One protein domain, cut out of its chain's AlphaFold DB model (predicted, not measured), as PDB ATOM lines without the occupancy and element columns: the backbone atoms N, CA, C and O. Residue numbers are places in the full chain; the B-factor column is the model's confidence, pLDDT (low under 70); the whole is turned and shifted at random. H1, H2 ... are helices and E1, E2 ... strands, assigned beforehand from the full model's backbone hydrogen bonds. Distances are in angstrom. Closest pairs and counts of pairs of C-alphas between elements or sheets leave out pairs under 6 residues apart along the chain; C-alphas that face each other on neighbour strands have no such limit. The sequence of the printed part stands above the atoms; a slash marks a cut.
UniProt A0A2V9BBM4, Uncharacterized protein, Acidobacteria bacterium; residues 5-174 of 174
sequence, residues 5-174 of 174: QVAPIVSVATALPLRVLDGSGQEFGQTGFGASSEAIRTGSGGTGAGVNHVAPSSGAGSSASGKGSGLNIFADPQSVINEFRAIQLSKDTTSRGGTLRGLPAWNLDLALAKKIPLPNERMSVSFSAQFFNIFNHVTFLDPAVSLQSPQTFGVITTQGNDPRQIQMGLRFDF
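This is residues 5 to 174 of the 174 residues of an uncharacterized protein of Acidobacteria bacterium (UniProt A0A2V9BBM4). With little regular structure, the printed part is a rod: the long, twisted sheet E1 E4 E5 E6, antiparallel throughout, makes one end, and a head of loops with H1 and the small pair E2 and E3 the other. The 170 residues have 52 in named elements, mostly strand, in the order E1 E2 H1 E3 E4 E5 E6. The whole is extended, radius of gyration of the C-alphas 24.0 A, spans 86 by 33 by 30 A.

E4, residues 105 to 117, is antiparallel to edge strand E1, residues 5 to 13, with N 9 and O 109 2.8 A apart. E5, residues 124 to 132, forms hairpins with E4, N 112 and O 129 at 2.8 A, and with E6, residues 165 to 173, N 128 and O 169 at 2.8 A. E4 E5 E6 are a meander, each strand the antiparallel neighbour of the one before. E2, residues 17 to 19, is antiparallel to E3, residues 99 to 101, N 18 and O 100 at 2.8 A. H1, residues 77 to 82, is not on the larger sheet; its O i to N i+4 pairs are within hydrogen-bond range.

E4 measures 40.4 A, E1 26.5 A from C-alpha 5 at (269.648, 215.261, 156.508), E6 26.4 A to C-alpha 173 at (269.813, 228.701, 145.716).

The printed part has no cut. Links E2 to H1, H1 to E3 and E5 to E6 are long. pLDDT is under 70 at residues 30 to 35, 57 to 58, 62 to 68 and 121.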
ATOM      1  N   GLN A   5     269.434 214.941 155.108       93.31
ATOM      2  CA  GLN A   5     269.648 215.261 156.508       93.31
ATOM      3  C   GLN A   5     268.395 214.833 157.264       93.31
ATOM      4  O   GLN A   5     267.279 215.159 156.861       93.31
ATOM      5  N   VAL A   6     268.591 214.069 158.331       94.50
ATOM      6  CA  VAL A   6     267.525 213.538 159.180       94.50
ATOM      7  C   VAL A   6     267.882 213.893 160.613       94.50
ATOM      8  O   VAL A   6     268.979 213.567 161.062       94.50
ATOM      9  N   ALA A   7     266.976 214.560 161.317       95.31
ATOM     10  CA  ALA A   7     267.171 214.985 162.695       95.31
ATOM     11  C   ALA A   7     265.931 214.622 163.528       95.31
ATOM     12  O   ALA A   7     264.940 215.357 163.498       95.31
ATOM     13  N   PRO A   8     265.943 213.471 164.227       95.69
ATOM     14  CA  PRO A   8     264.898 213.108 165.174       95.69
ATOM     15  C   PRO A   8     265.142 213.767 166.538       95.69
ATOM     16  O   PRO A   8     266.279 213.849 167.003       95.69
ATOM     17  N   ILE A   9     264.066 214.175 167.204       95.94
ATOM     18  CA  ILE A   9     264.077 214.661 168.585       95.94
ATOM     19  C   ILE A   9     263.085 213.817 169.376       95.94
ATOM     20  O   ILE A   9     261.884 213.846 169.118       95.94
ATOM     21  N   VAL A  10     263.600 213.053 170.338       96.12
ATOM     22  CA  VAL A  10     262.795 212.222 171.237       96.12
ATOM     23  C   VAL A  10     262.733 212.901 172.597       96.12
ATOM     24  O   VAL A  10     263.765 213.115 173.231       96.12
ATOM     25  N   SER A  11     261.520 213.177 173.060       94.19
ATOM     26  CA  SER A  11     261.257 213.705 174.395       94.19
ATOM     27  C   SER A  11     260.556 212.630 175.210       94.19
ATOM     28  O   SER A  11     259.497 212.156 174.807       94.19
ATOM     29  N   VAL A  12     261.131 212.238 176.347       94.50
ATOM     30  CA  VAL A  12     260.524 211.286 177.289       94.50
ATOM     31  C   VAL A  12     260.608 211.876 178.685       94.50
ATOM     32  O   VAL A  12     261.683 212.278 179.127       94.50
ATOM     33  N   ALA A  13     259.481 211.907 179.383       91.00
ATOM     34  CA  ALA A  13     259.393 212.359 180.758       91.00
ATOM     35  C   ALA A  13     258.701 211.299 181.610       91.00
ATOM     36  O   ALA A  13     257.658 210.744 181.251       91.00
ATOM     37  N   THR A  14     259.281 211.032 182.777       90.31
ATOM     38  CA  THR A  14     258.582 210.274 183.807       90.31
ATOM     39  C   THR A  14     257.485 211.135 184.410       90.31
ATOM     40  O   THR A  14     257.658 212.340 184.572       90.31
ATOM     41  N   ALA A  15     256.403 210.486 184.812       89.94
ATOM     42  CA  ALA A  15     255.330 211.108 185.564       89.94
ATOM     43  C   ALA A  15     255.823 211.907 186.779       89.94
ATOM     44  O   ALA A  15     256.718 211.460 187.509       89.94
ATOM     45  N   LEU A  16     255.183 213.051 187.013       90.25
ATOM     46  CA  LEU A  16     255.414 213.884 188.186       90.25
ATOM     47  C   LEU A  16     254.654 213.339 189.411       90.25
ATOM     48  O   LEU A  16     253.755 212.499 189.277       90.25
ATOM     49  N   PRO A  17     255.017 213.776 190.630       91.50
ATOM     50  CA  PRO A  17     254.235 213.489 191.825       91.50
ATOM     51  C   PRO A  17     252.820 214.077 191.722       91.50
ATOM     52  O   PRO A  17     252.650 215.286 191.576       91.50
ATOM     53  N   LEU A  18     251.811 213.221 191.857       92.75
ATOM     54  CA  LEU A  18     250.400 213.581 191.859       92.75
ATOM     55  C   LEU A  18     249.875 213.569 193.296       92.75
ATOM     56  O   LEU A  18     249.725 212.513 193.901       92.75
ATOM     57  N   ARG A  19     249.611 214.740 193.869       92.00
ATOM     58  CA  ARG A  19     249.230 214.870 195.283       92.00
ATOM     59  C   ARG A  19     247.724 214.719 195.454       92.00
ATOM     60  O   ARG A  19     246.985 215.590 195.004       92.00
ATOM     61  N   VAL A  20     247.279 213.670 196.142       92.94
ATOM     62  CA  VAL A  20     245.881 213.527 196.564       92.94
ATOM     63  C   VAL A  20     245.604 214.511 197.688       92.94
ATOM     64  O   VAL A  20     246.211 214.434 198.756       92.94
ATOM     65  N   LEU A  21     244.696 215.447 197.440       91.38
ATOM     66  CA  LEU A  21     244.353 216.494 198.391       91.38
ATOM     67  C   LEU A  21     243.185 216.062 199.276       91.38
ATOM     68  O   LEU A  21     242.203 215.497 198.793       91.38
ATOM     69  N   ASP A  22     243.276 216.399 200.560       86.44
ATOM     70  CA  ASP A  22     242.132 216.356 201.474       86.44
ATOM     71  C   ASP A  22     241.077 217.394 201.057       86.44
ATOM     72  O   ASP A  22     239.876 217.138 201.048       86.44
ATOM     73  N   GLY A  23     241.563 218.535 200.551       73.75
ATOM     74  CA  GLY A  23     240.797 219.473 199.734       73.75
ATOM     75  C   GLY A  23     239.924 220.458 200.507       73.75
ATOM     76  O   GLY A  23     239.314 221.307 199.863       73.75
ATOM     77  N   SER A  24     239.874 220.398 201.842       72.94
ATOM     78  CA  SER A  24     239.041 221.302 202.647       72.94
ATOM     79  C   SER A  24     239.728 222.633 202.966       72.94
ATOM     80  O   SER A  24     239.043 223.627 203.192       72.94
ATOM     81  N   GLY A  25     241.069 222.684 202.997       75.88
ATOM     82  CA  GLY A  25     241.834 223.889 203.365       75.88
ATOM     83  C   GLY A  25     241.572 224.374 204.802       75.88
ATOM     84  O   GLY A  25     242.024 225.450 205.200       75.88
ATOM     85  N   GLN A  26     240.814 223.589 205.569       77.50
ATOM     86  CA  GLN A  26     240.385 223.842 206.941       77.50
ATOM     87  C   GLN A  26     240.981 222.815 207.909       77.50
ATOM     88  O   GLN A  26     240.695 222.868 209.105       77.50
ATOM     89  N   GLU A  27     241.835 221.907 207.425       78.31
ATOM     90  CA  GLU A  27     242.348 220.769 208.194       78.31
ATOM     91  C   GLU A  27     243.127 221.195 209.456       78.31
ATOM     92  O   GLU A  27     243.170 220.465 210.444       78.31
ATOM     93  N   PHE A  28     243.700 222.403 209.439       78.75
ATOM     94  CA  PHE A  28     244.453 223.011 210.543       78.75
ATOM     95  C   PHE A  28     243.806 224.305 211.070       78.75
ATOM     96  O   PHE A  28     244.484 225.163 211.638       78.75
ATOM     97  N   GLY A  29     242.493 224.455 210.878       75.06
ATOM     98  CA  GLY A  29     241.772 225.710 211.079       75.06
ATOM     99  C   GLY A  29     241.799 226.575 209.817       75.06
ATOM    100  O   GLY A  29     242.719 226.484 209.010       75.06
ATOM    101  N   GLN A  30     240.757 227.385 209.606       69.88
ATOM    102  CA  GLN A  30     240.629 228.211 208.403       69.88
ATOM    103  C   GLN A  30     241.794 229.199 208.312       69.88
ATOM    104  O   GLN A  30     241.832 230.211 209.011       69.88
ATOM    105  N   THR A  31     242.742 228.915 207.423       57.56
ATOM    106  CA  THR A  31     243.825 229.839 207.108       57.56
ATOM    107  C   THR A  31     243.464 230.576 205.821       57.56
ATOM    108  O   THR A  31     243.100 229.964 204.819       57.56
ATOM    109  N   GLY A  32     243.571 231.907 205.807       59.44
ATOM    110  CA  GLY A  32     243.370 232.724 204.598       59.44
ATOM    111  C   GLY A  32     244.402 232.478 203.484       59.44
ATOM    112  O   GLY A  32     244.449 233.236 202.524       59.44
ATOM    113  N   PHE A  33     245.238 231.443 203.623       60.25
ATOM    114  CA  PHE A  33     246.335 231.083 202.727       60.25
ATOM    115  C   PHE A  33     245.996 229.919 201.779       60.25
ATOM    116  O   PHE A  33     246.814 229.589 200.926       60.25
ATOM    117  N   GLY A  34     244.811 229.299 201.899       58.31
ATOM    118  CA  GLY A  34     244.282 228.353 200.901       58.31
ATOM    119  C   GLY A  34     245.109 227.078 200.676       58.31
ATOM    120  O   GLY A  34     244.995 226.456 199.623       58.31
ATOM    121  N   ALA A  35     245.965 226.690 201.625       67.50
ATOM    122  CA  ALA A  35     246.812 225.511 201.485       67.50
ATOM    123  C   ALA A  35     246.068 224.244 201.937       67.50
ATOM    124  O   ALA A  35     245.905 224.015 203.134       67.50
ATOM    125  N   SER A  36     245.647 223.407 200.986       77.88
ATOM    126  CA  SER A  36     245.065 222.095 201.290       77.88
ATOM    127  C   SER A  36     246.146 221.080 201.663       77.88
ATOM    128  O   SER A  36     247.160 220.931 200.965       77.88
ATOM    129  N   SER A  37     245.895 220.343 202.741       86.50
ATOM    130  CA  SER A  37     246.709 219.192 203.141       86.50
ATOM    131  C   SER A  37     246.608 218.057 202.122       86.50
ATOM    132  O   SER A  37     245.608 217.935 201.407       86.50
ATOM    133  N   GLU A  38     247.632 217.205 202.041       90.75
ATOM    134  CA  GLU A  38     247.474 215.921 201.355       90.75
ATOM    135  C   GLU A  38     246.684 214.963 202.237       90.75
ATOM    136  O   GLU A  38     246.849 214.944 203.460       90.75
ATOM    137  N   ALA A  39     245.871 214.134 201.594       91.69
ATOM    138  CA  ALA A  39     245.196 213.033 202.249       91.69
ATOM    139  C   ALA A  39     246.209 212.028 202.817       91.69
ATOM    140  O   ALA A  39     247.346 211.920 202.357       91.69
ATOM    141  N   ILE A  40     245.781 211.244 203.800       92.81
ATOM    142  CA  ILE A  40     246.592 210.171 204.368       92.81
ATOM    143  C   ILE A  40     246.240 208.870 203.675       92.81
ATOM    144  O   ILE A  40     245.095 208.420 203.741       92.81
ATOM    145  N   ARG A  41     247.234 208.249 203.039       92.06
ATOM    146  CA  ARG A  41     247.085 206.911 202.483       92.06
ATOM    147  C   ARG A  41     247.059 205.869 203.603       92.06
ATOM    148  O   ARG A  41     248.005 205.753 204.379       92.06
ATOM    149  N   THR A  42     245.971 205.120 203.696       90.81
ATOM    150  CA  THR A  42     245.740 204.042 204.668       90.81
ATOM    151  C   THR A  42     245.863 202.654 204.050       90.81
ATOM    152  O   THR A  42     246.070 201.691 204.786       90.81
ATOM    153  N   GLY A  43     245.747 202.543 202.723       86.06
ATOM    154  CA  GLY A  43     245.896 201.299 201.966       86.06
ATOM    155  C   GLY A  43     247.234 201.178 201.230       86.06
ATOM    156  O   GLY A  43     247.987 202.141 201.088       86.06
ATOM    157  N   SER A  44     247.535 199.975 200.737       79.81
ATOM    158  CA  SER A  44     248.756 199.675 199.974       79.81
ATOM    159  C   SER A  44     248.482 199.076 198.591       79.81
ATOM    160  O   SER A  44     249.390 198.483 198.008       79.81
ATOM    161  N   GLY A  45     247.256 199.174 198.071       80.38
ATOM    162  CA  GLY A  45     246.898 198.597 196.779       80.38
ATOM    163  C   GLY A  45     247.569 199.309 195.603       80.38
ATOM    164  O   GLY A  45     248.240 200.333 195.730       80.38
ATOM    165  N   GLY A  46     247.479 198.703 194.426       82.69
ATOM    166  CA  GLY A  46     247.980 199.327 193.207       82.69
ATOM    167  C   GLY A  46     247.011 200.404 192.735       82.69
ATOM    168  O   GLY A  46     245.808 200.183 192.722       82.69
ATOM    169  N   THR A  47     247.525 201.542 192.272       83.50
ATOM    170  CA  THR A  47     246.668 202.586 191.690       83.50
ATOM    171  C   THR A  47     246.224 202.275 190.262       83.50
ATOM    172  O   THR A  47     245.277 202.880 189.767       83.50
ATOM    173  N   GLY A  48     246.922 201.368 189.567       82.69
ATOM    174  CA  GLY A  48     246.689 201.119 188.141       82.69
ATOM    175  C   GLY A  48     246.870 202.381 187.289       82.69
ATOM    176  O   GLY A  48     246.120 202.578 186.336       82.69
ATOM    177  N   ALA A  49     247.812 203.254 187.677       85.44
ATOM    178  CA  ALA A  49     248.022 204.557 187.052       85.44
ATOM    179  C   ALA A  49     248.353 204.433 185.553       85.44
ATOM    180  O   ALA A  49     249.346 203.811 185.173       85.44
ATOM    181  N   GLY A  50     247.526 205.044 184.710       89.56
ATOM    182  CA  GLY A  50     247.615 205.020 183.252       89.56
ATOM    183  C   GLY A  50     246.378 205.660 182.626       89.56
ATOM    184  O   GLY A  50     245.522 206.171 183.329       89.56
ATOM    185  N   VAL A  51     246.250 205.648 181.303       90.94
ATOM    186  CA  VAL A  51     245.030 206.151 180.649       90.94
ATOM    187  C   VAL A  51     244.016 205.011 180.577       90.94
ATOM    188  O   VAL A  51     244.142 204.123 179.736       90.94
ATOM    189  N   ASN A  52     243.029 205.022 181.471       90.56
ATOM    190  CA  ASN A  52     242.030 203.963 181.602       90.56
ATOM    191  C   ASN A  52     240.649 204.450 181.156       90.56
ATOM    192  O   ASN A  52     240.244 205.562 181.490       90.56
ATOM    193  N   HIS A  53     239.896 203.599 180.456       88.50
ATOM    194  CA  HIS A  53     238.473 203.839 180.217       88.50
ATOM    195  C   HIS A  53     237.671 203.388 181.435       88.50
ATOM    196  O   HIS A  53     237.687 202.207 181.781       88.50
ATOM    197  N   VAL A  54     236.947 204.313 182.059       83.19
ATOM    198  CA  VAL A  54     236.109 204.023 183.226       83.19
ATOM    199  C   VAL A  54     234.669 204.367 182.887       83.19
ATOM    200  O   VAL A  54     234.359 205.484 182.466       83.19
ATOM    201  N   ALA A  55     233.776 203.391 183.047       76.94
ATOM    202  CA  ALA A  55     232.358 203.598 182.801       76.94
ATOM    203  C   ALA A  55     231.788 204.645 183.779       76.94
ATOM    204  O   ALA A  55     232.184 204.678 184.949       76.94
ATOM    205  N   PRO A  56     230.835 205.488 183.344       71.75
ATOM    206  CA  PRO A  56     230.131 206.376 184.253       71.75
ATOM    207  C   PRO A  56     229.471 205.577 185.383       71.75
ATOM    208  O   PRO A  56     228.782 204.589 185.151       71.75
ATOM    209  N   SER A  57     229.673 206.031 186.610       69.31
ATOM    210  CA  SER A  57     229.127 205.471 187.838       69.31
ATOM    211  C   SER A  57     228.649 206.622 188.733       69.31
ATOM    212  O   SER A  57     228.875 207.797 188.434       69.31
ATOM    213  N   SER A  58     227.955 206.307 189.823       68.81
ATOM    214  CA  SER A  58     227.599 207.288 190.856       68.81
ATOM    215  C   SER A  58     228.710 207.498 191.894       68.81
ATOM    216  O   SER A  58     228.538 208.304 192.806       68.81
ATOM    217  N   GLY A  59     229.815 206.751 191.796       76.94
ATOM    218  CA  GLY A  59     230.941 206.816 192.722       76.94
ATOM    219  C   GLY A  59     232.015 207.830 192.313       76.94
ATOM    220  O   GLY A  59     231.805 208.734 191.503       76.94
ATOM    221  N   ALA A  60     233.201 207.665 192.889       81.81
ATOM    222  CA  ALA A  60     234.413 208.366 192.492       81.81
ATOM    223  C   ALA A  60     234.892 208.132 191.041       81.81
ATOM    224  O   ALA A  60     234.689 207.074 190.454       81.81
ATOM    225  N   GLY A  61     235.569 209.121 190.459       75.62
ATOM    226  CA  GLY A  61     236.248 209.027 189.161       75.62
ATOM    227  C   GLY A  61     235.356 208.781 187.948       75.62
ATOM    228  O   GLY A  61     235.850 208.599 186.834       75.62
ATOM    229  N   SER A  62     234.049 208.825 188.147       67.38
ATOM    230  CA  SER A  62     233.057 208.884 187.100       67.38
ATOM    231  C   SER A  62     232.487 210.282 187.051       67.38
ATOM    232  O   SER A  62     231.809 210.707 187.987       67.38
ATOM    233  N   SER A  63     232.684 210.976 185.930       58.00
ATOM    234  CA  SER A  63     231.919 212.184 185.641       58.00
ATOM    235  C   SER A  63     230.439 211.793 185.598       58.00
ATOM    236  O   SER A  63     229.938 211.364 184.559       58.00
ATOM    237  N   ALA A  64     229.758 211.906 186.741       46.62
ATOM    238  CA  ALA A  64     228.428 211.377 187.047       46.62
ATOM    239  C   ALA A  64     227.293 212.097 186.289       46.62
ATOM    240  O   ALA A  64     226.202 212.325 186.799       46.62
ATOM    241  N   SER A  65     227.550 212.530 185.059       49.09
ATOM    242  CA  SER A  65     226.619 213.301 184.238       49.09
ATOM    243  C   SER A  65     226.820 213.080 182.737       49.09
ATOM    244  O   SER A  65     226.306 213.862 181.946       49.09
ATOM    245  N   GLY A  66     227.611 212.080 182.319       53.59
ATOM    246  CA  GLY A  66     227.899 211.852 180.894       53.59
ATOM    247  C   GLY A  66     228.665 213.001 180.220       53.59
ATOM    248  O   GLY A  66     228.668 213.100 178.999       53.59
ATOM    249  N   LYS A  67     229.288 213.886 181.013       53.88
ATOM    250  CA  LYS A  67     230.031 215.073 180.550       53.88
ATOM    251  C   LYS A  67     231.551 214.967 180.726       53.88
ATOM    252  O   LYS A  67     232.255 215.951 180.523       53.88
ATOM    253  N   GLY A  68     232.052 213.800 181.124       63.59
ATOM    254  CA  GLY A  68     233.486 213.536 181.240       63.59
ATOM    255  C   GLY A  68     234.035 212.901 179.974       63.59
ATOM    256  O   GLY A  68     233.284 212.365 179.166       63.59
ATOM    257  N   SER A  69     235.355 212.897 179.843       76.19
ATOM    258  CA  SER A  69     236.080 212.229 178.753       76.19
ATOM    259  C   SER A  69     235.883 210.707 178.698       76.19
ATOM    260  O   SER A  69     236.263 210.084 177.714       76.19
ATOM    261  N   GLY A  70     235.351 210.093 179.763       81.56
ATOM    262  CA  GLY A  70     235.352 208.637 179.951       81.56
ATOM    263  C   GLY A  70     236.734 208.071 180.300       81.56
ATOM    264  O   GLY A  70     236.882 206.856 180.422       81.56
ATOM    265  N   LEU A  71     237.734 208.943 180.473       88.69
ATOM    266  CA  LEU A  71     239.107 208.595 180.802       88.69
ATOM    267  C   LEU A  71     239.417 208.924 182.261       88.69
ATOM    268  O   LEU A  71     239.064 209.995 182.765       88.69
ATOM    269  N   ASN A  72     240.134 208.024 182.925       91.75
ATOM    270  CA  ASN A  72     240.636 208.214 184.277       91.75
ATOM    271  C   ASN A  72     242.088 207.741 184.376       91.75
ATOM    272  O   ASN A  72     242.493 206.807 183.681       91.75
ATOM    273  N   ILE A  73     242.867 208.375 185.253       92.56
ATOM    274  CA  ILE A  73     244.226 207.930 185.554       92.56
ATOM    275  C   ILE A  73     244.238 206.576 186.278       92.56
ATOM    276  O   ILE A  73     245.185 205.812 186.143       92.56
ATOM    277  N   PHE A  74     243.189 206.243 187.025       92.06
ATOM    278  CA  PHE A  74     243.079 204.994 187.771       92.06
ATOM    279  C   PHE A  74     242.159 204.006 187.056       92.06
ATOM    280  O   PHE A  74     241.108 204.388 186.543       92.06
ATOM    281  N   ALA A  75     242.533 202.726 187.058       89.00
ATOM    282  CA  ALA A  75     241.700 201.660 186.501       89.00
ATOM    283  C   ALA A  75     240.419 201.435 187.328       89.00
ATOM    284  O   ALA A  75     239.354 201.197 186.763       89.00
ATOM    285  N   ASP A  76     240.520 201.562 188.655       88.50
ATOM    286  CA  ASP A  76     239.387 201.556 189.583       88.50
ATOM    287  C   ASP A  76     239.480 202.762 190.537       88.50
ATOM    288  O   ASP A  76     240.115 202.687 191.595       88.50
ATOM    289  N   PRO A  77     238.847 203.893 190.185       89.88
ATOM    290  CA  PRO A  77     238.864 205.078 191.031       89.88
ATOM    291  C   PRO A  77     238.172 204.890 192.392       89.88
ATOM    292  O   PRO A  77     238.552 205.591 193.330       89.88
ATOM    293  N   GLN A  78     237.202 203.964 192.539       89.56
ATOM    294  CA  GLN A  78     236.598 203.677 193.856       89.56
ATOM    295  C   GLN A  78     237.624 203.034 194.774       89.56
ATOM    296  O   GLN A  78     237.751 203.414 195.936       89.56
ATOM    297  N   SER A  79     238.333 202.028 194.264       90.31
ATOM    298  CA  SER A  79     239.330 201.330 195.061       90.31
ATOM    299  C   SER A  79     240.415 202.301 195.511       90.31
ATOM    300  O   SER A  79     240.716 202.345 196.700       90.31
ATOM    301  N   VAL A  80     240.913 203.148 194.600       92.19
ATOM    302  CA  VAL A  80     241.974 204.109 194.917       92.19
ATOM    303  C   VAL A  80     241.513 205.159 195.921       92.19
ATOM    304  O   VAL A  80     242.225 205.384 196.894       92.19
ATOM    305  N   ILE A  81     240.343 205.788 195.749       91.38
ATOM    306  CA  ILE A  81     239.900 206.831 196.690       91.38
ATOM    307  C   ILE A  81     239.679 206.275 198.107       91.38
ATOM    308  O   ILE A  81     239.974 206.964 199.079       91.38
ATOM    309  N   ASN A  82     239.240 205.017 198.232       91.94
ATOM    310  CA  ASN A  82     239.025 204.346 199.517       91.94
ATOM    311  C   ASN A  82     240.333 204.025 200.263       91.94
ATOM    312  O   ASN A  82     240.304 203.752 201.463       91.94
ATOM    313  N   GLU A  83     241.482 204.065 199.583       92.50
ATOM    314  CA  GLU A  83     242.795 203.972 200.231       92.50
ATOM    315  C   GLU A  83     243.224 205.271 200.905       92.50
ATOM    316  O   GLU A  83     244.265 205.292 201.562       92.50
ATOM    317  N   PHE A  84     242.479 206.357 200.724       93.00
ATOM    318  CA  PHE A  84     242.795 207.654 201.291       93.00
ATOM    319  C   PHE A  84     241.731 208.075 202.290       93.00
ATOM    320  O   PHE A  84     240.545 207.782 202.160       93.00
ATOM    321  N   ARG A  85     242.170 208.823 203.294       92.19
ATOM    322  CA  ARG A  85     241.282 209.518 204.221       92.19
ATOM    323  C   ARG A  85     241.769 210.933 204.471       92.19
ATOM    324  O   ARG A  85     242.956 211.225 204.305       92.19
ATOM    325  N   ALA A  86     240.853 211.759 204.953       89.94
ATOM    326  CA  ALA A  86     241.183 213.068 205.485       89.94
ATOM    327  C   ALA A  86     242.205 212.965 206.629       89.94
ATOM    328  O   ALA A  86     242.257 211.960 207.365       89.94
ATOM    329  N   ILE A  87     243.021 214.005 206.773       88.19
ATOM    330  CA  ILE A  87     243.983 214.097 207.867       88.19
ATOM    331  C   ILE A  87     243.246 214.282 209.199       88.19
ATOM    332  O   ILE A  87     242.238 214.977 209.304       88.19
ATOM    333  N   GLN A  88     243.753 213.638 210.243       87.88
ATOM    334  CA  GLN A  88     243.242 213.732 211.603       87.88
ATOM    335  C   GLN A  88     244.324 214.316 212.504       87.88
ATOM    336  O   GLN A  88     245.310 213.646 212.809       87.88
ATOM    337  N   LEU A  89     244.111 215.541 212.992       83.88
ATOM    338  CA  LEU A  89     245.088 216.270 213.813       83.88
ATOM    339  C   LEU A  89     245.502 215.518 215.092       83.88
ATOM    340  O   LEU A  89     246.605 215.704 215.594       83.88
ATOM    341  N   SER A  90     244.631 214.652 215.617       86.31
ATOM    342  CA  SER A  90     244.880 213.863 216.829       86.31
ATOM    343  C   SER A  90     245.661 212.565 216.599       86.31
ATOM    344  O   SER A  90     246.067 211.931 217.572       86.31
ATOM    345  N   LYS A  91     245.838 212.134 215.344       87.81
ATOM    346  CA  LYS A  91     246.407 210.822 215.002       87.81
ATOM    347  C   LYS A  91     247.594 210.918 214.052       87.81
ATOM    348  O   LYS A  91     248.524 210.122 214.161       87.81
ATOM    349  N   ASP A  92     247.546 211.850 213.111       87.75
ATOM    350  CA  ASP A  92     248.512 211.923 212.026       87.75
ATOM    351  C   ASP A  92     249.696 212.809 212.374       87.75
ATOM    352  O   ASP A  92     249.558 213.912 212.894       87.75
ATOM    353  N   THR A  93     250.884 212.327 212.026       85.75
ATOM    354  CA  THR A  93     252.146 213.041 212.233       85.75
ATOM    355  C   THR A  93     252.610 213.792 210.983       85.75
ATOM    356  O   THR A  93     253.690 214.377 210.983       85.75
ATOM    357  N   THR A  94     251.842 213.748 209.889       84.94
ATOM    358  CA  THR A  94     252.191 214.353 208.598       84.94
ATOM    359  C   THR A  94     250.943 214.767 207.826       84.94
ATOM    360  O   THR A  94     249.915 214.113 207.933       84.94
ATOM    361  N   SER A  95     251.056 215.815 207.008       83.31
ATOM    362  CA  SER A  95     250.045 216.270 206.038       83.31
ATOM    363  C   SER A  95     250.466 216.047 204.584       83.31
ATOM    364  O   SER A  95     249.963 216.703 203.671       83.31
ATOM    365  N   ARG A  96     251.434 215.146 204.370       83.50
ATOM    366  CA  ARG A  96     252.027 214.800 203.065       83.50
ATOM    367  C   ARG A  96     251.942 213.302 202.753       83.50
ATOM    368  O   ARG A  96     252.884 212.702 202.243       83.50
ATOM    369  N   GLY A  97     250.845 212.669 203.159       85.12
ATOM    370  CA  GLY A  97     250.655 211.217 203.064       85.12
ATOM    371  C   GLY A  97     250.048 210.733 201.745       85.12
ATOM    372  O   GLY A  97     249.761 209.542 201.632       85.12
ATOM    373  N   GLY A  98     249.812 211.630 200.782       87.06
ATOM    374  CA  GLY A  98     248.862 211.420 199.685       87.06
ATOM    375  C   GLY A  98     249.495 211.401 198.300       87.06
ATOM    376  O   GLY A  98     248.795 211.534 197.299       87.06
ATOM    377  N   THR A  99     250.819 211.306 198.211       90.00
ATOM    378  CA  THR A  99     251.524 211.433 196.935       90.00
ATOM    379  C   THR A  99     251.460 210.138 196.118       90.00
ATOM    380  O   THR A  99     251.980 209.094 196.514       90.00
ATOM    381  N   LEU A 100     250.851 210.235 194.941       92.06
ATOM    382  CA  LEU A 100     250.813 209.238 193.878       92.06
ATOM    383  C   LEU A 100     251.742 209.636 192.725       92.06
ATOM    384  O   LEU A 100     252.441 210.649 192.772       92.06
ATOM    385  N   ARG A 101     251.765 208.820 191.671       91.69
ATOM    386  CA  ARG A 101     252.485 209.099 190.427       91.69
ATOM    387  C   ARG A 101     251.481 209.437 189.325       91.69
ATOM    388  O   ARG A 101     250.502 208.711 189.171       91.69
ATOM    389  N   GLY A 102     251.737 210.527 188.607       92.81
ATOM    390  CA  GLY A 102     250.945 210.985 187.467       92.81
ATOM    391  C   GLY A 102     251.141 210.154 186.192       92.81
ATOM    392  O   GLY A 102     251.589 209.004 186.227       92.81
ATOM    393  N   LEU A 103     250.843 210.766 185.050       92.69
ATOM    394  CA  LEU A 103     250.985 210.198 183.716       92.69
ATOM    395  C   LEU A 103     252.390 210.464 183.150       92.69
ATOM    396  O   LEU A 103     252.895 211.586 183.219       92.69
ATOM    397  N   PRO A 104     253.061 209.447 182.585       92.19
ATOM    398  CA  PRO A 104     254.284 209.662 181.825       92.19
ATOM    399  C   PRO A 104     253.962 210.307 180.471       92.19
ATOM    400  O   PRO A 104     252.867 210.143 179.933       92.19
ATOM    401  N   ALA A 105     254.946 210.982 179.885       92.31
ATOM    402  CA  ALA A 105     254.809 211.630 178.587       92.31
ATOM    403  C   ALA A 105     255.941 211.216 177.650       92.31
ATOM    404  O   ALA A 105     257.094 211.077 178.067       92.31
ATOM    405  N   TRP A 106     255.619 211.053 176.369       93.50
ATOM    406  CA  TRP A 106     256.623 210.885 175.330       93.50
ATOM    407  C   TRP A 106     256.147 211.483 174.005       93.50
ATOM    408  O   TRP A 106     254.958 211.447 173.678       93.50
ATOM    409  N   ASN A 107     257.092 212.022 173.242       95.50
ATOM    410  CA  ASN A 107     256.850 212.592 171.926       95.50
ATOM    411  C   ASN A 107     258.061 212.369 171.011       95.50
ATOM    412  O   ASN A 107     259.202 212.318 171.478       95.50
ATOM    413  N   LEU A 108     257.799 212.257 169.709       95.94
ATOM    414  CA  LEU A 108     258.831 212.226 168.677       95.94
ATOM    415  C   LEU A 108     258.550 213.310 167.637       95.94
ATOM    416  O   LEU A 108     257.521 213.276 166.956       95.94
ATOM    417  N   ASP A 109     259.521 214.203 167.475       96.88
ATOM    418  CA  ASP A 109     259.570 215.189 166.402       96.88
ATOM    419  C   ASP A 109     260.652 214.792 165.393       96.88
ATOM    420  O   ASP A 109     261.657 214.163 165.738       96.88
ATOM    421  N   LEU A 110     260.450 215.129 164.122       97.00
ATOM    422  CA  LEU A 110     261.361 214.759 163.044       97.00
ATOM    423  C   LEU A 110     261.543 215.913 162.066       97.00
ATOM    424  O   LEU A 110     260.573 216.408 161.503       97.00
ATOM    425  N   ALA A 111     262.790 216.268 161.775       96.75
ATOM    426  CA  ALA A 111     263.128 217.127 160.649       96.75
ATOM    427  C   ALA A 111     263.841 216.325 159.553       96.75
ATOM    428  O   ALA A 111     264.788 215.579 159.806       96.75
ATOM    429  N   LEU A 112     263.378 216.495 158.318       95.38
ATOM    430  CA  LEU A 112     263.954 215.939 157.102       95.38
ATOM    431  C   LEU A 112     264.340 217.090 156.183       95.38
ATOM    432  O   LEU A 112     263.526 217.968 155.912       95.38
ATOM    433  N   ALA A 113     265.558 217.076 155.659       95.44
ATOM    434  CA  ALA A 113     265.978 218.016 154.634       95.44
ATOM    435  C   ALA A 113     266.773 217.312 153.539       95.44
ATOM    436  O   ALA A 113     267.462 216.320 153.772       95.44
ATOM    437  N   LYS A 114     266.664 217.817 152.316       93.75
ATOM    438  CA  LYS A 114     267.325 217.248 151.151       93.75
ATOM    439  C   LYS A 114     267.759 218.354 150.214       93.75
ATOM    440  O   LYS A 114     266.930 219.086 149.683       93.75
ATOM    441  N   LYS A 115     269.065 218.422 149.966       92.00
ATOM    442  CA  LYS A 115     269.629 219.265 148.913       92.00
ATOM    443  C   LYS A 115     269.753 218.466 147.617       92.00
ATOM    444  O   LYS A 115     270.327 217.368 147.598       92.00
ATOM    445  N   ILE A 116     269.181 219.002 146.549       90.81
ATOM    446  CA  ILE A 116     269.185 218.444 145.200       90.81
ATOM    447  C   ILE A 116     269.981 219.418 144.322       90.81
ATOM    448  O   ILE A 116     269.504 220.531 144.079       90.81
ATOM    449  N   PRO A 117     271.205 219.060 143.895       88.31
ATOM    450  CA  PRO A 117     271.929 219.859 142.915       88.31
ATOM    451  C   PRO A 117     271.190 219.801 141.575       88.31
ATOM    452  O   PRO A 117     270.724 218.735 141.168       88.31
ATOM    453  N   LEU A 118     271.055 220.948 140.914       84.38
ATOM    454  CA  LEU A 118     270.502 221.020 139.563       84.38
ATOM    455  C   LEU A 118     271.617 220.767 138.528       84.38
ATOM    456  O   LEU A 118     272.793 220.879 138.866       84.38
ATOM    457  N   PRO A 119     271.274 220.439 137.264       81.94
ATOM    458  CA  PRO A 119     272.258 220.163 136.209       81.94
ATOM    459  C   PRO A 119     273.262 221.299 135.954       81.94
ATOM    460  O   PRO A 119     274.352 221.050 135.450       81.94
ATOM    461  N   ASN A 120     272.916 222.536 136.330       75.69
ATOM    462  CA  ASN A 120     273.838 223.664 136.330       75.69
ATOM    463  C   ASN A 120     274.517 223.751 137.704       75.69
ATOM    464  O   ASN A 120     273.842 224.001 138.701       75.69
ATOM    465  N   GLU A 121     275.845 223.620 137.754       67.50
ATOM    466  CA  GLU A 121     276.662 223.506 138.984       67.50
ATOM    467  C   GLU A 121     276.515 224.661 139.996       67.50
ATOM    468  O   GLU A 121     276.983 224.563 141.129       67.50
ATOM    469  N   ARG A 122     275.856 225.758 139.608       82.75
ATOM    470  CA  ARG A 122     275.608 226.933 140.456       82.75
ATOM    471  C   ARG A 122     274.249 226.918 141.157       82.75
ATOM    472  O   ARG A 122     274.036 227.715 142.057       82.75
ATOM    473  N   MET A 123     273.340 226.025 140.766       89.38
ATOM    474  CA  MET A 123     271.948 226.055 141.213       89.38
ATOM    475  C   MET A 123     271.614 224.824 142.053       89.38
ATOM    476  O   MET A 123     271.996 223.694 141.736       89.38
ATOM    477  N   SER A 124     270.854 225.013 143.127       89.75
ATOM    478  CA  SER A 124     270.377 223.895 143.940       89.75
ATOM    479  C   SER A 124     269.013 224.157 144.553       89.75
ATOM    480  O   SER A 124     268.643 225.296 144.828       89.75
ATOM    481  N   VAL A 125     268.271 223.079 144.780       91.69
ATOM    482  CA  VAL A 125     266.978 223.109 145.461       91.69
ATOM    483  C   VAL A 125     267.119 222.401 146.797       91.69
ATOM    484  O   VAL A 125     267.581 221.260 146.855       91.69
ATOM    485  N   SER A 126     266.708 223.062 147.869       92.81
ATOM    486  CA  SER A 126     266.653 222.493 149.209       92.81
ATOM    487  C   SER A 126     265.195 222.278 149.603       92.81
ATOM    488  O   SER A 126     264.425 223.230 149.722       92.81
ATOM    489  N   PHE A 127     264.814 221.019 149.797       94.12
ATOM    490  CA  PHE A 127     263.532 220.628 150.372       94.12
ATOM    491  C   PHE A 127     263.698 220.403 151.874       94.12
ATOM    492  O   PHE A 127     264.690 219.814 152.302       94.12
ATOM    493  N   SER A 128     262.730 220.845 152.666       95.62
ATOM    494  CA  SER A 128     262.678 220.624 154.109       95.62
ATOM    495  C   SER A 128     261.259 220.271 154.542       95.62
ATOM    496  O   SER A 128     260.292 220.837 154.035       95.62
ATOM    497  N   ALA A 129     261.139 219.338 155.478       96.19
ATOM    498  CA  ALA A 129     259.895 218.958 156.121       96.19
ATOM    499  C   ALA A 129     260.145 218.766 157.620       96.19
ATOM    500  O   ALA A 129     261.063 218.045 158.009       96.19
ATOM    501  N   GLN A 130     259.341 219.412 158.455       96.62
ATOM    502  CA  GLN A 130     259.363 219.280 159.907       96.62
ATOM    503  C   GLN A 130     258.036 218.678 160.359       96.62
ATOM    504  O   GLN A 130     256.969 219.161 159.986       96.62
ATOM    505  N   PHE A 131     258.119 217.613 161.141       96.69
ATOM    506  CA  PHE A 131     257.000 216.896 161.728       96.69
ATOM    507  C   PHE A 131     257.075 217.089 163.237       96.69
ATOM    508  O   PHE A 131     258.003 216.589 163.872       96.69
ATOM    509  N   PHE A 132     256.093 217.780 163.799       96.25
ATOM    510  CA  PHE A 132     255.889 217.854 165.240       96.25
ATOM    511  C   PHE A 132     254.846 216.807 165.620       96.25
ATOM    512  O   PHE A 132     253.776 216.766 165.007       96.25
ATOM    513  N   ASN A 133     255.165 215.945 166.584       95.06
ATOM    514  CA  ASN A 133     254.368 214.783 166.970       95.06
ATOM    515  C   ASN A 133     254.090 213.842 165.779       95.06
ATOM    516  O   ASN A 133     252.950 213.659 165.344       95.06
ATOM    517  N   ILE A 134     255.140 213.235 165.213       94.94
ATOM    518  CA  ILE A 134     255.043 212.447 163.969       94.94
ATOM    519  C   ILE A 134     254.035 211.285 164.056       94.94
ATOM    520  O   ILE A 134     253.336 210.990 163.078       94.94
ATOM    521  N   PHE A 135     253.906 210.673 165.236       95.06
ATOM    522  CA  PHE A 135     252.969 209.579 165.501       95.06
ATOM    523  C   PHE A 135     251.545 210.043 165.811       95.06
ATOM    524  O   PHE A 135     250.660 209.200 165.941       95.06
ATOM    525  N   ASN A 136     251.307 211.354 165.916       94.38
ATOM    526  CA  ASN A 136     250.038 211.911 166.374       94.38
ATOM    527  C   ASN A 136     249.591 211.296 167.718       94.38
ATOM    528  O   ASN A 136     248.416 210.988 167.919       94.38
ATOM    529  N   HIS A 137     250.550 211.063 168.616       93.31
ATOM    530  CA  HIS A 137     250.317 210.514 169.944       93.31
ATOM    531  C   HIS A 137     249.730 211.605 170.845       93.31
ATOM    532  O   HIS A 137     250.248 212.721 170.889       93.31
ATOM    533  N   VAL A 138     248.643 211.306 171.554       92.19
ATOM    534  CA  VAL A 138     248.035 212.234 172.514       92.19
ATOM    535  C   VAL A 138     248.737 212.074 173.856       92.19
ATOM    536  O   VAL A 138     248.794 210.976 174.400       92.19
ATOM    537  N   THR A 139     249.252 213.171 174.402       92.19
ATOM    538  CA  THR A 139     249.792 213.216 175.762       92.19
ATOM    539  C   THR A 139     248.813 213.983 176.636       92.19
ATOM    540  O   THR A 139     248.509 215.143 176.363       92.19
ATOM    541  N   PHE A 140     248.306 213.345 177.684       92.31
ATOM    542  CA  PHE A 140     247.387 213.975 178.628       92.31
ATOM    543  C   PHE A 140     248.140 214.644 179.778       92.31
ATOM    544  O   PHE A 140     249.254 214.243 180.114       92.31
ATOM    545  N   LEU A 141     247.522 215.661 180.378       90.94
ATOM    546  CA  LEU A 141     248.007 216.246 181.626       90.94
ATOM    547  C   LEU A 141     247.466 215.475 182.830       90.94
ATOM    548  O   LEU A 141     246.434 214.803 182.754       90.94
ATOM    549  N   ASP A 142     248.165 215.614 183.952       91.62
ATOM    550  CA  ASP A 142     247.736 215.028 185.214       91.62
ATOM    551  C   ASP A 142     246.373 215.598 185.652       91.62
ATOM    552  O   ASP A 142     246.182 216.820 185.662       91.62
ATOM    553  N   PRO A 143     245.414 214.734 186.026       91.00
ATOM    554  CA  PRO A 143     244.104 215.164 186.489       91.00
ATOM    555  C   PRO A 143     244.150 215.656 187.938       91.00
ATOM    556  O   PRO A 143     245.061 215.342 188.702       91.00
ATOM    557  N   ALA A 144     243.112 216.373 188.364       89.38
ATOM    558  CA  ALA A 144     242.941 216.698 189.775       89.38
ATOM    559  C   ALA A 144     242.507 215.458 190.583       89.38
ATOM    560  O   ALA A 144     241.673 214.662 190.144       89.38
ATOM    561  N   VAL A 145     243.042 215.320 191.798       91.38
ATOM    562  CA  VAL A 145     242.687 214.255 192.749       91.38
ATOM    563  C   VAL A 145     242.401 214.858 194.125       91.38
ATOM    564  O   VAL A 145     243.301 215.301 194.836       91.38
ATOM    565  N   SER A 146     241.121 214.914 194.492       90.88
ATOM    566  CA  SER A 146     240.650 215.531 195.736       90.88
ATOM    567  C   SER A 146     239.567 214.682 196.387       90.88
ATOM    568  O   SER A 146     238.630 214.258 195.707       90.88
ATOM    569  N   LEU A 147     239.659 214.487 197.704       90.25
ATOM    570  CA  LEU A 147     238.632 213.782 198.475       90.25
ATOM    571  C   LEU A 147     237.304 214.557 198.549       90.25
ATOM    572  O   LEU A 147     236.256 213.933 198.694       90.25
ATOM    573  N   GLN A 148     237.315 215.886 198.379       88.62
ATOM    574  CA  GLN A 148     236.091 216.711 198.328       88.62
ATOM    575  C   GLN A 148     235.340 216.614 196.998       88.62
ATOM    576  O   GLN A 148     234.196 217.053 196.887       88.62
ATOM    577  N   SER A 149     235.982 216.094 195.954       87.56
ATOM    578  CA  SER A 149     235.396 215.999 194.615       87.56
ATOM    579  C   SER A 149     235.512 214.572 194.094       87.56
ATOM    580  O   SER A 149     236.160 214.342 193.070       87.56
ATOM    581  N   PRO A 150     234.901 213.590 194.790       88.25
ATOM    582  CA  PRO A 150     235.065 212.186 194.450       88.25
ATOM    583  C   PRO A 150     234.650 211.922 193.001       88.25
ATOM    584  O   PRO A 150     235.372 211.242 192.281       88.25
ATOM    585  N   GLN A 151     233.567 212.529 192.509       85.94
ATOM    586  CA  GLN A 151     233.057 212.310 191.150       85.94
ATOM    587  C   GLN A 151     234.084 212.646 190.051       85.94
ATOM    588  O   GLN A 151     234.092 212.016 188.998       85.94
ATOM    589  N   THR A 152     234.975 213.614 190.272       87.25
ATOM    590  CA  THR A 152     236.013 214.002 189.299       87.25
ATOM    591  C   THR A 152     237.400 213.465 189.650       87.25
ATOM    592  O   THR A 152     238.370 213.788 188.967       87.25
ATOM    593  N   PHE A 153     237.505 212.611 190.671       90.56
ATOM    594  CA  PHE A 153     238.764 212.059 191.158       90.56
ATOM    595  C   PHE A 153     239.524 211.305 190.059       90.56
ATOM    596  O   PHE A 153     239.103 210.237 189.611       90.56
ATOM    597  N   GLY A 154     240.648 211.869 189.610       90.69
ATOM    598  CA  GLY A 154     241.495 211.251 188.593       90.69
ATOM    599  C   GLY A 154     240.946 211.322 187.164       90.69
ATOM    600  O   GLY A 154     241.520 210.704 186.271       90.69
ATOM    601  N   VAL A 155     239.857 212.057 186.912       90.75
ATOM    602  CA  VAL A 155     239.256 212.159 185.570       90.75
ATOM    603  C   VAL A 155     240.145 213.003 184.657       90.75
ATOM    604  O   VAL A 155     240.391 214.177 184.929       90.75
ATOM    605  N   ILE A 156     240.600 212.416 183.549       90.25
ATOM    606  CA  ILE A 156     241.508 213.058 182.592       90.25
ATOM    607  C   ILE A 156     240.689 213.893 181.613       90.25
ATOM    608  O   ILE A 156     239.978 213.337 180.785       90.25
ATOM    609  N   THR A 157     240.783 215.217 181.663       87.81
ATOM    610  CA  THR A 157     239.995 216.109 180.788       87.81
ATOM    611  C   THR A 157     240.837 216.948 179.837       87.81
ATOM    612  O   THR A 157     240.289 217.560 178.923       87.81
ATOM    613  N   THR A 158     242.156 216.979 180.029       87.56
ATOM    614  CA  THR A 158     243.054 217.912 179.350       87.56
ATOM    615  C   THR A 158     244.162 217.191 178.592       87.56
ATOM    616  O   THR A 158     244.860 216.318 179.112       87.56
ATOM    617  N   GLN A 159     244.333 217.594 177.337       90.31
ATOM    618  CA  GLN A 159     245.484 217.249 176.514       90.31
ATOM    619  C   GLN A 159     246.593 218.286 176.743       90.31
ATOM    620  O   GLN A 159     246.314 219.479 176.844       90.31
ATOM    621  N   GLY A 160     247.838 217.822 176.858       88.56
ATOM    622  CA  GLY A 160     249.016 218.647 177.140       88.56
ATOM    623  C   GLY A 160     249.917 218.922 175.939       88.56
ATOM    624  O   GLY A 160     250.871 219.681 176.071       88.56
ATOM    625  N   ASN A 161     249.653 218.303 174.787       92.56
ATOM    626  CA  ASN A 161     250.410 218.503 173.552       92.56
ATOM    627  C   ASN A 161     249.511 218.926 172.386       92.56
ATOM    628  O   ASN A 161     248.303 218.716 172.423       92.56
ATOM    629  N   ASP A 162     250.099 219.454 171.319       93.31
ATOM    630  CA  ASP A 162     249.363 219.746 170.091       93.31
ATOM    631  C   ASP A 162     249.166 218.488 169.218       93.31
ATOM    632  O   ASP A 162     249.998 217.564 169.231       93.31
ATOM    633  N   PRO A 163     248.073 218.429 168.427       93.69
ATOM    634  CA  PRO A 163     247.940 217.457 167.346       93.69
ATOM    635  C   PRO A 163     249.103 217.562 166.354       93.69
ATOM    636  O   PRO A 163     249.749 218.603 166.253       93.69
ATOM    637  N   ARG A 164     249.350 216.502 165.576       96.31
ATOM    638  CA  ARG A 164     250.463 216.473 164.616       96.31
ATOM    639  C   ARG A 164     250.449 217.680 163.679       96.31
ATOM    640  O   ARG A 164     249.481 217.891 162.946       96.31
ATOM    641  N   GLN A 165     251.571 218.390 163.620       96.31
ATOM    642  CA  GLN A 165     251.786 219.497 162.691       96.31
ATOM    643  C   GLN A 165     252.901 219.156 161.709       96.31
ATOM    644  O   GLN A 165     253.921 218.573 162.077       96.31
ATOM    645  N   ILE A 166     252.698 219.520 160.445       96.81
ATOM    646  CA  ILE A 166     253.667 219.294 159.375       96.81
ATOM    647  C   ILE A 166     253.944 220.631 158.708       96.81
ATOM    648  O   ILE A 166     253.027 221.285 158.212       96.81
ATOM    649  N   GLN A 167     255.211 221.023 158.685       96.75
ATOM    650  CA  GLN A 167     255.675 222.228 158.011       96.75
ATOM    651  C   GLN A 167     256.611 221.830 156.881       96.75
ATOM    652  O   GLN A 167     257.521 221.029 157.075       96.75
ATOM    653  N   MET A 168     256.385 222.381 155.693       96.62
ATOM    654  CA  MET A 168     257.192 222.096 154.510       96.62
ATOM    655  C   MET A 168     257.783 223.393 153.974       96.62
ATOM    656  O   MET A 168     257.104 224.416 153.920       96.62
ATOM    657  N   GLY A 169     259.044 223.335 153.562       95.94
ATOM    658  CA  GLY A 169     259.775 224.462 153.004       95.94
ATOM    659  C   GLY A 169     260.531 224.053 151.751       95.94
ATOM    660  O   GLY A 169     261.201 223.018 151.726       95.94
ATOM    661  N   LEU A 170     260.445 224.894 150.726       95.38
ATOM    662  CA  LEU A 170     261.219 224.776 149.500       95.38
ATOM    663  C   LEU A 170     262.079 226.027 149.354       95.38
ATOM    664  O   LEU A 170     261.567 227.144 149.401       95.38
ATOM    665  N   ARG A 171     263.384 225.840 149.171       93.69
ATOM    666  CA  ARG A 171     264.340 226.925 148.955       93.69
ATOM    667  C   ARG A 171     265.118 226.689 147.672       93.69
ATOM    668  O   ARG A 171     265.553 225.574 147.398       93.69
ATOM    669  N   PHE A 172     265.307 227.762 146.921       92.12
ATOM    670  CA  PHE A 172     266.088 227.788 145.698       92.12
ATOM    671  C   PHE A 172     267.347 228.624 145.923       92.12
ATOM    672  O   PHE A 172     267.251 229.762 146.381       92.12
ATOM    673  N   ASP A 173     268.507 228.049 145.627       88.62
ATOM    674  CA  ASP A 173     269.813 228.701 145.716       88.62
ATOM    675  C   ASP A 173     270.387 228.843 144.297       88.62
ATOM    676  O   ASP A 173     270.364 227.868 143.533       88.62
ATOM    677  N   PHE A 174     270.872 230.039 143.955       87.50
ATOM    678  CA  PHE A 174     271.346 230.443 142.625       87.50
ATOM    679  C   PHE A 174     272.656 231.232 142.689       87.50
ATOM    680  O   PHE A 174     272.922 231.840 143.753       87.50
TER     681      PHE A 174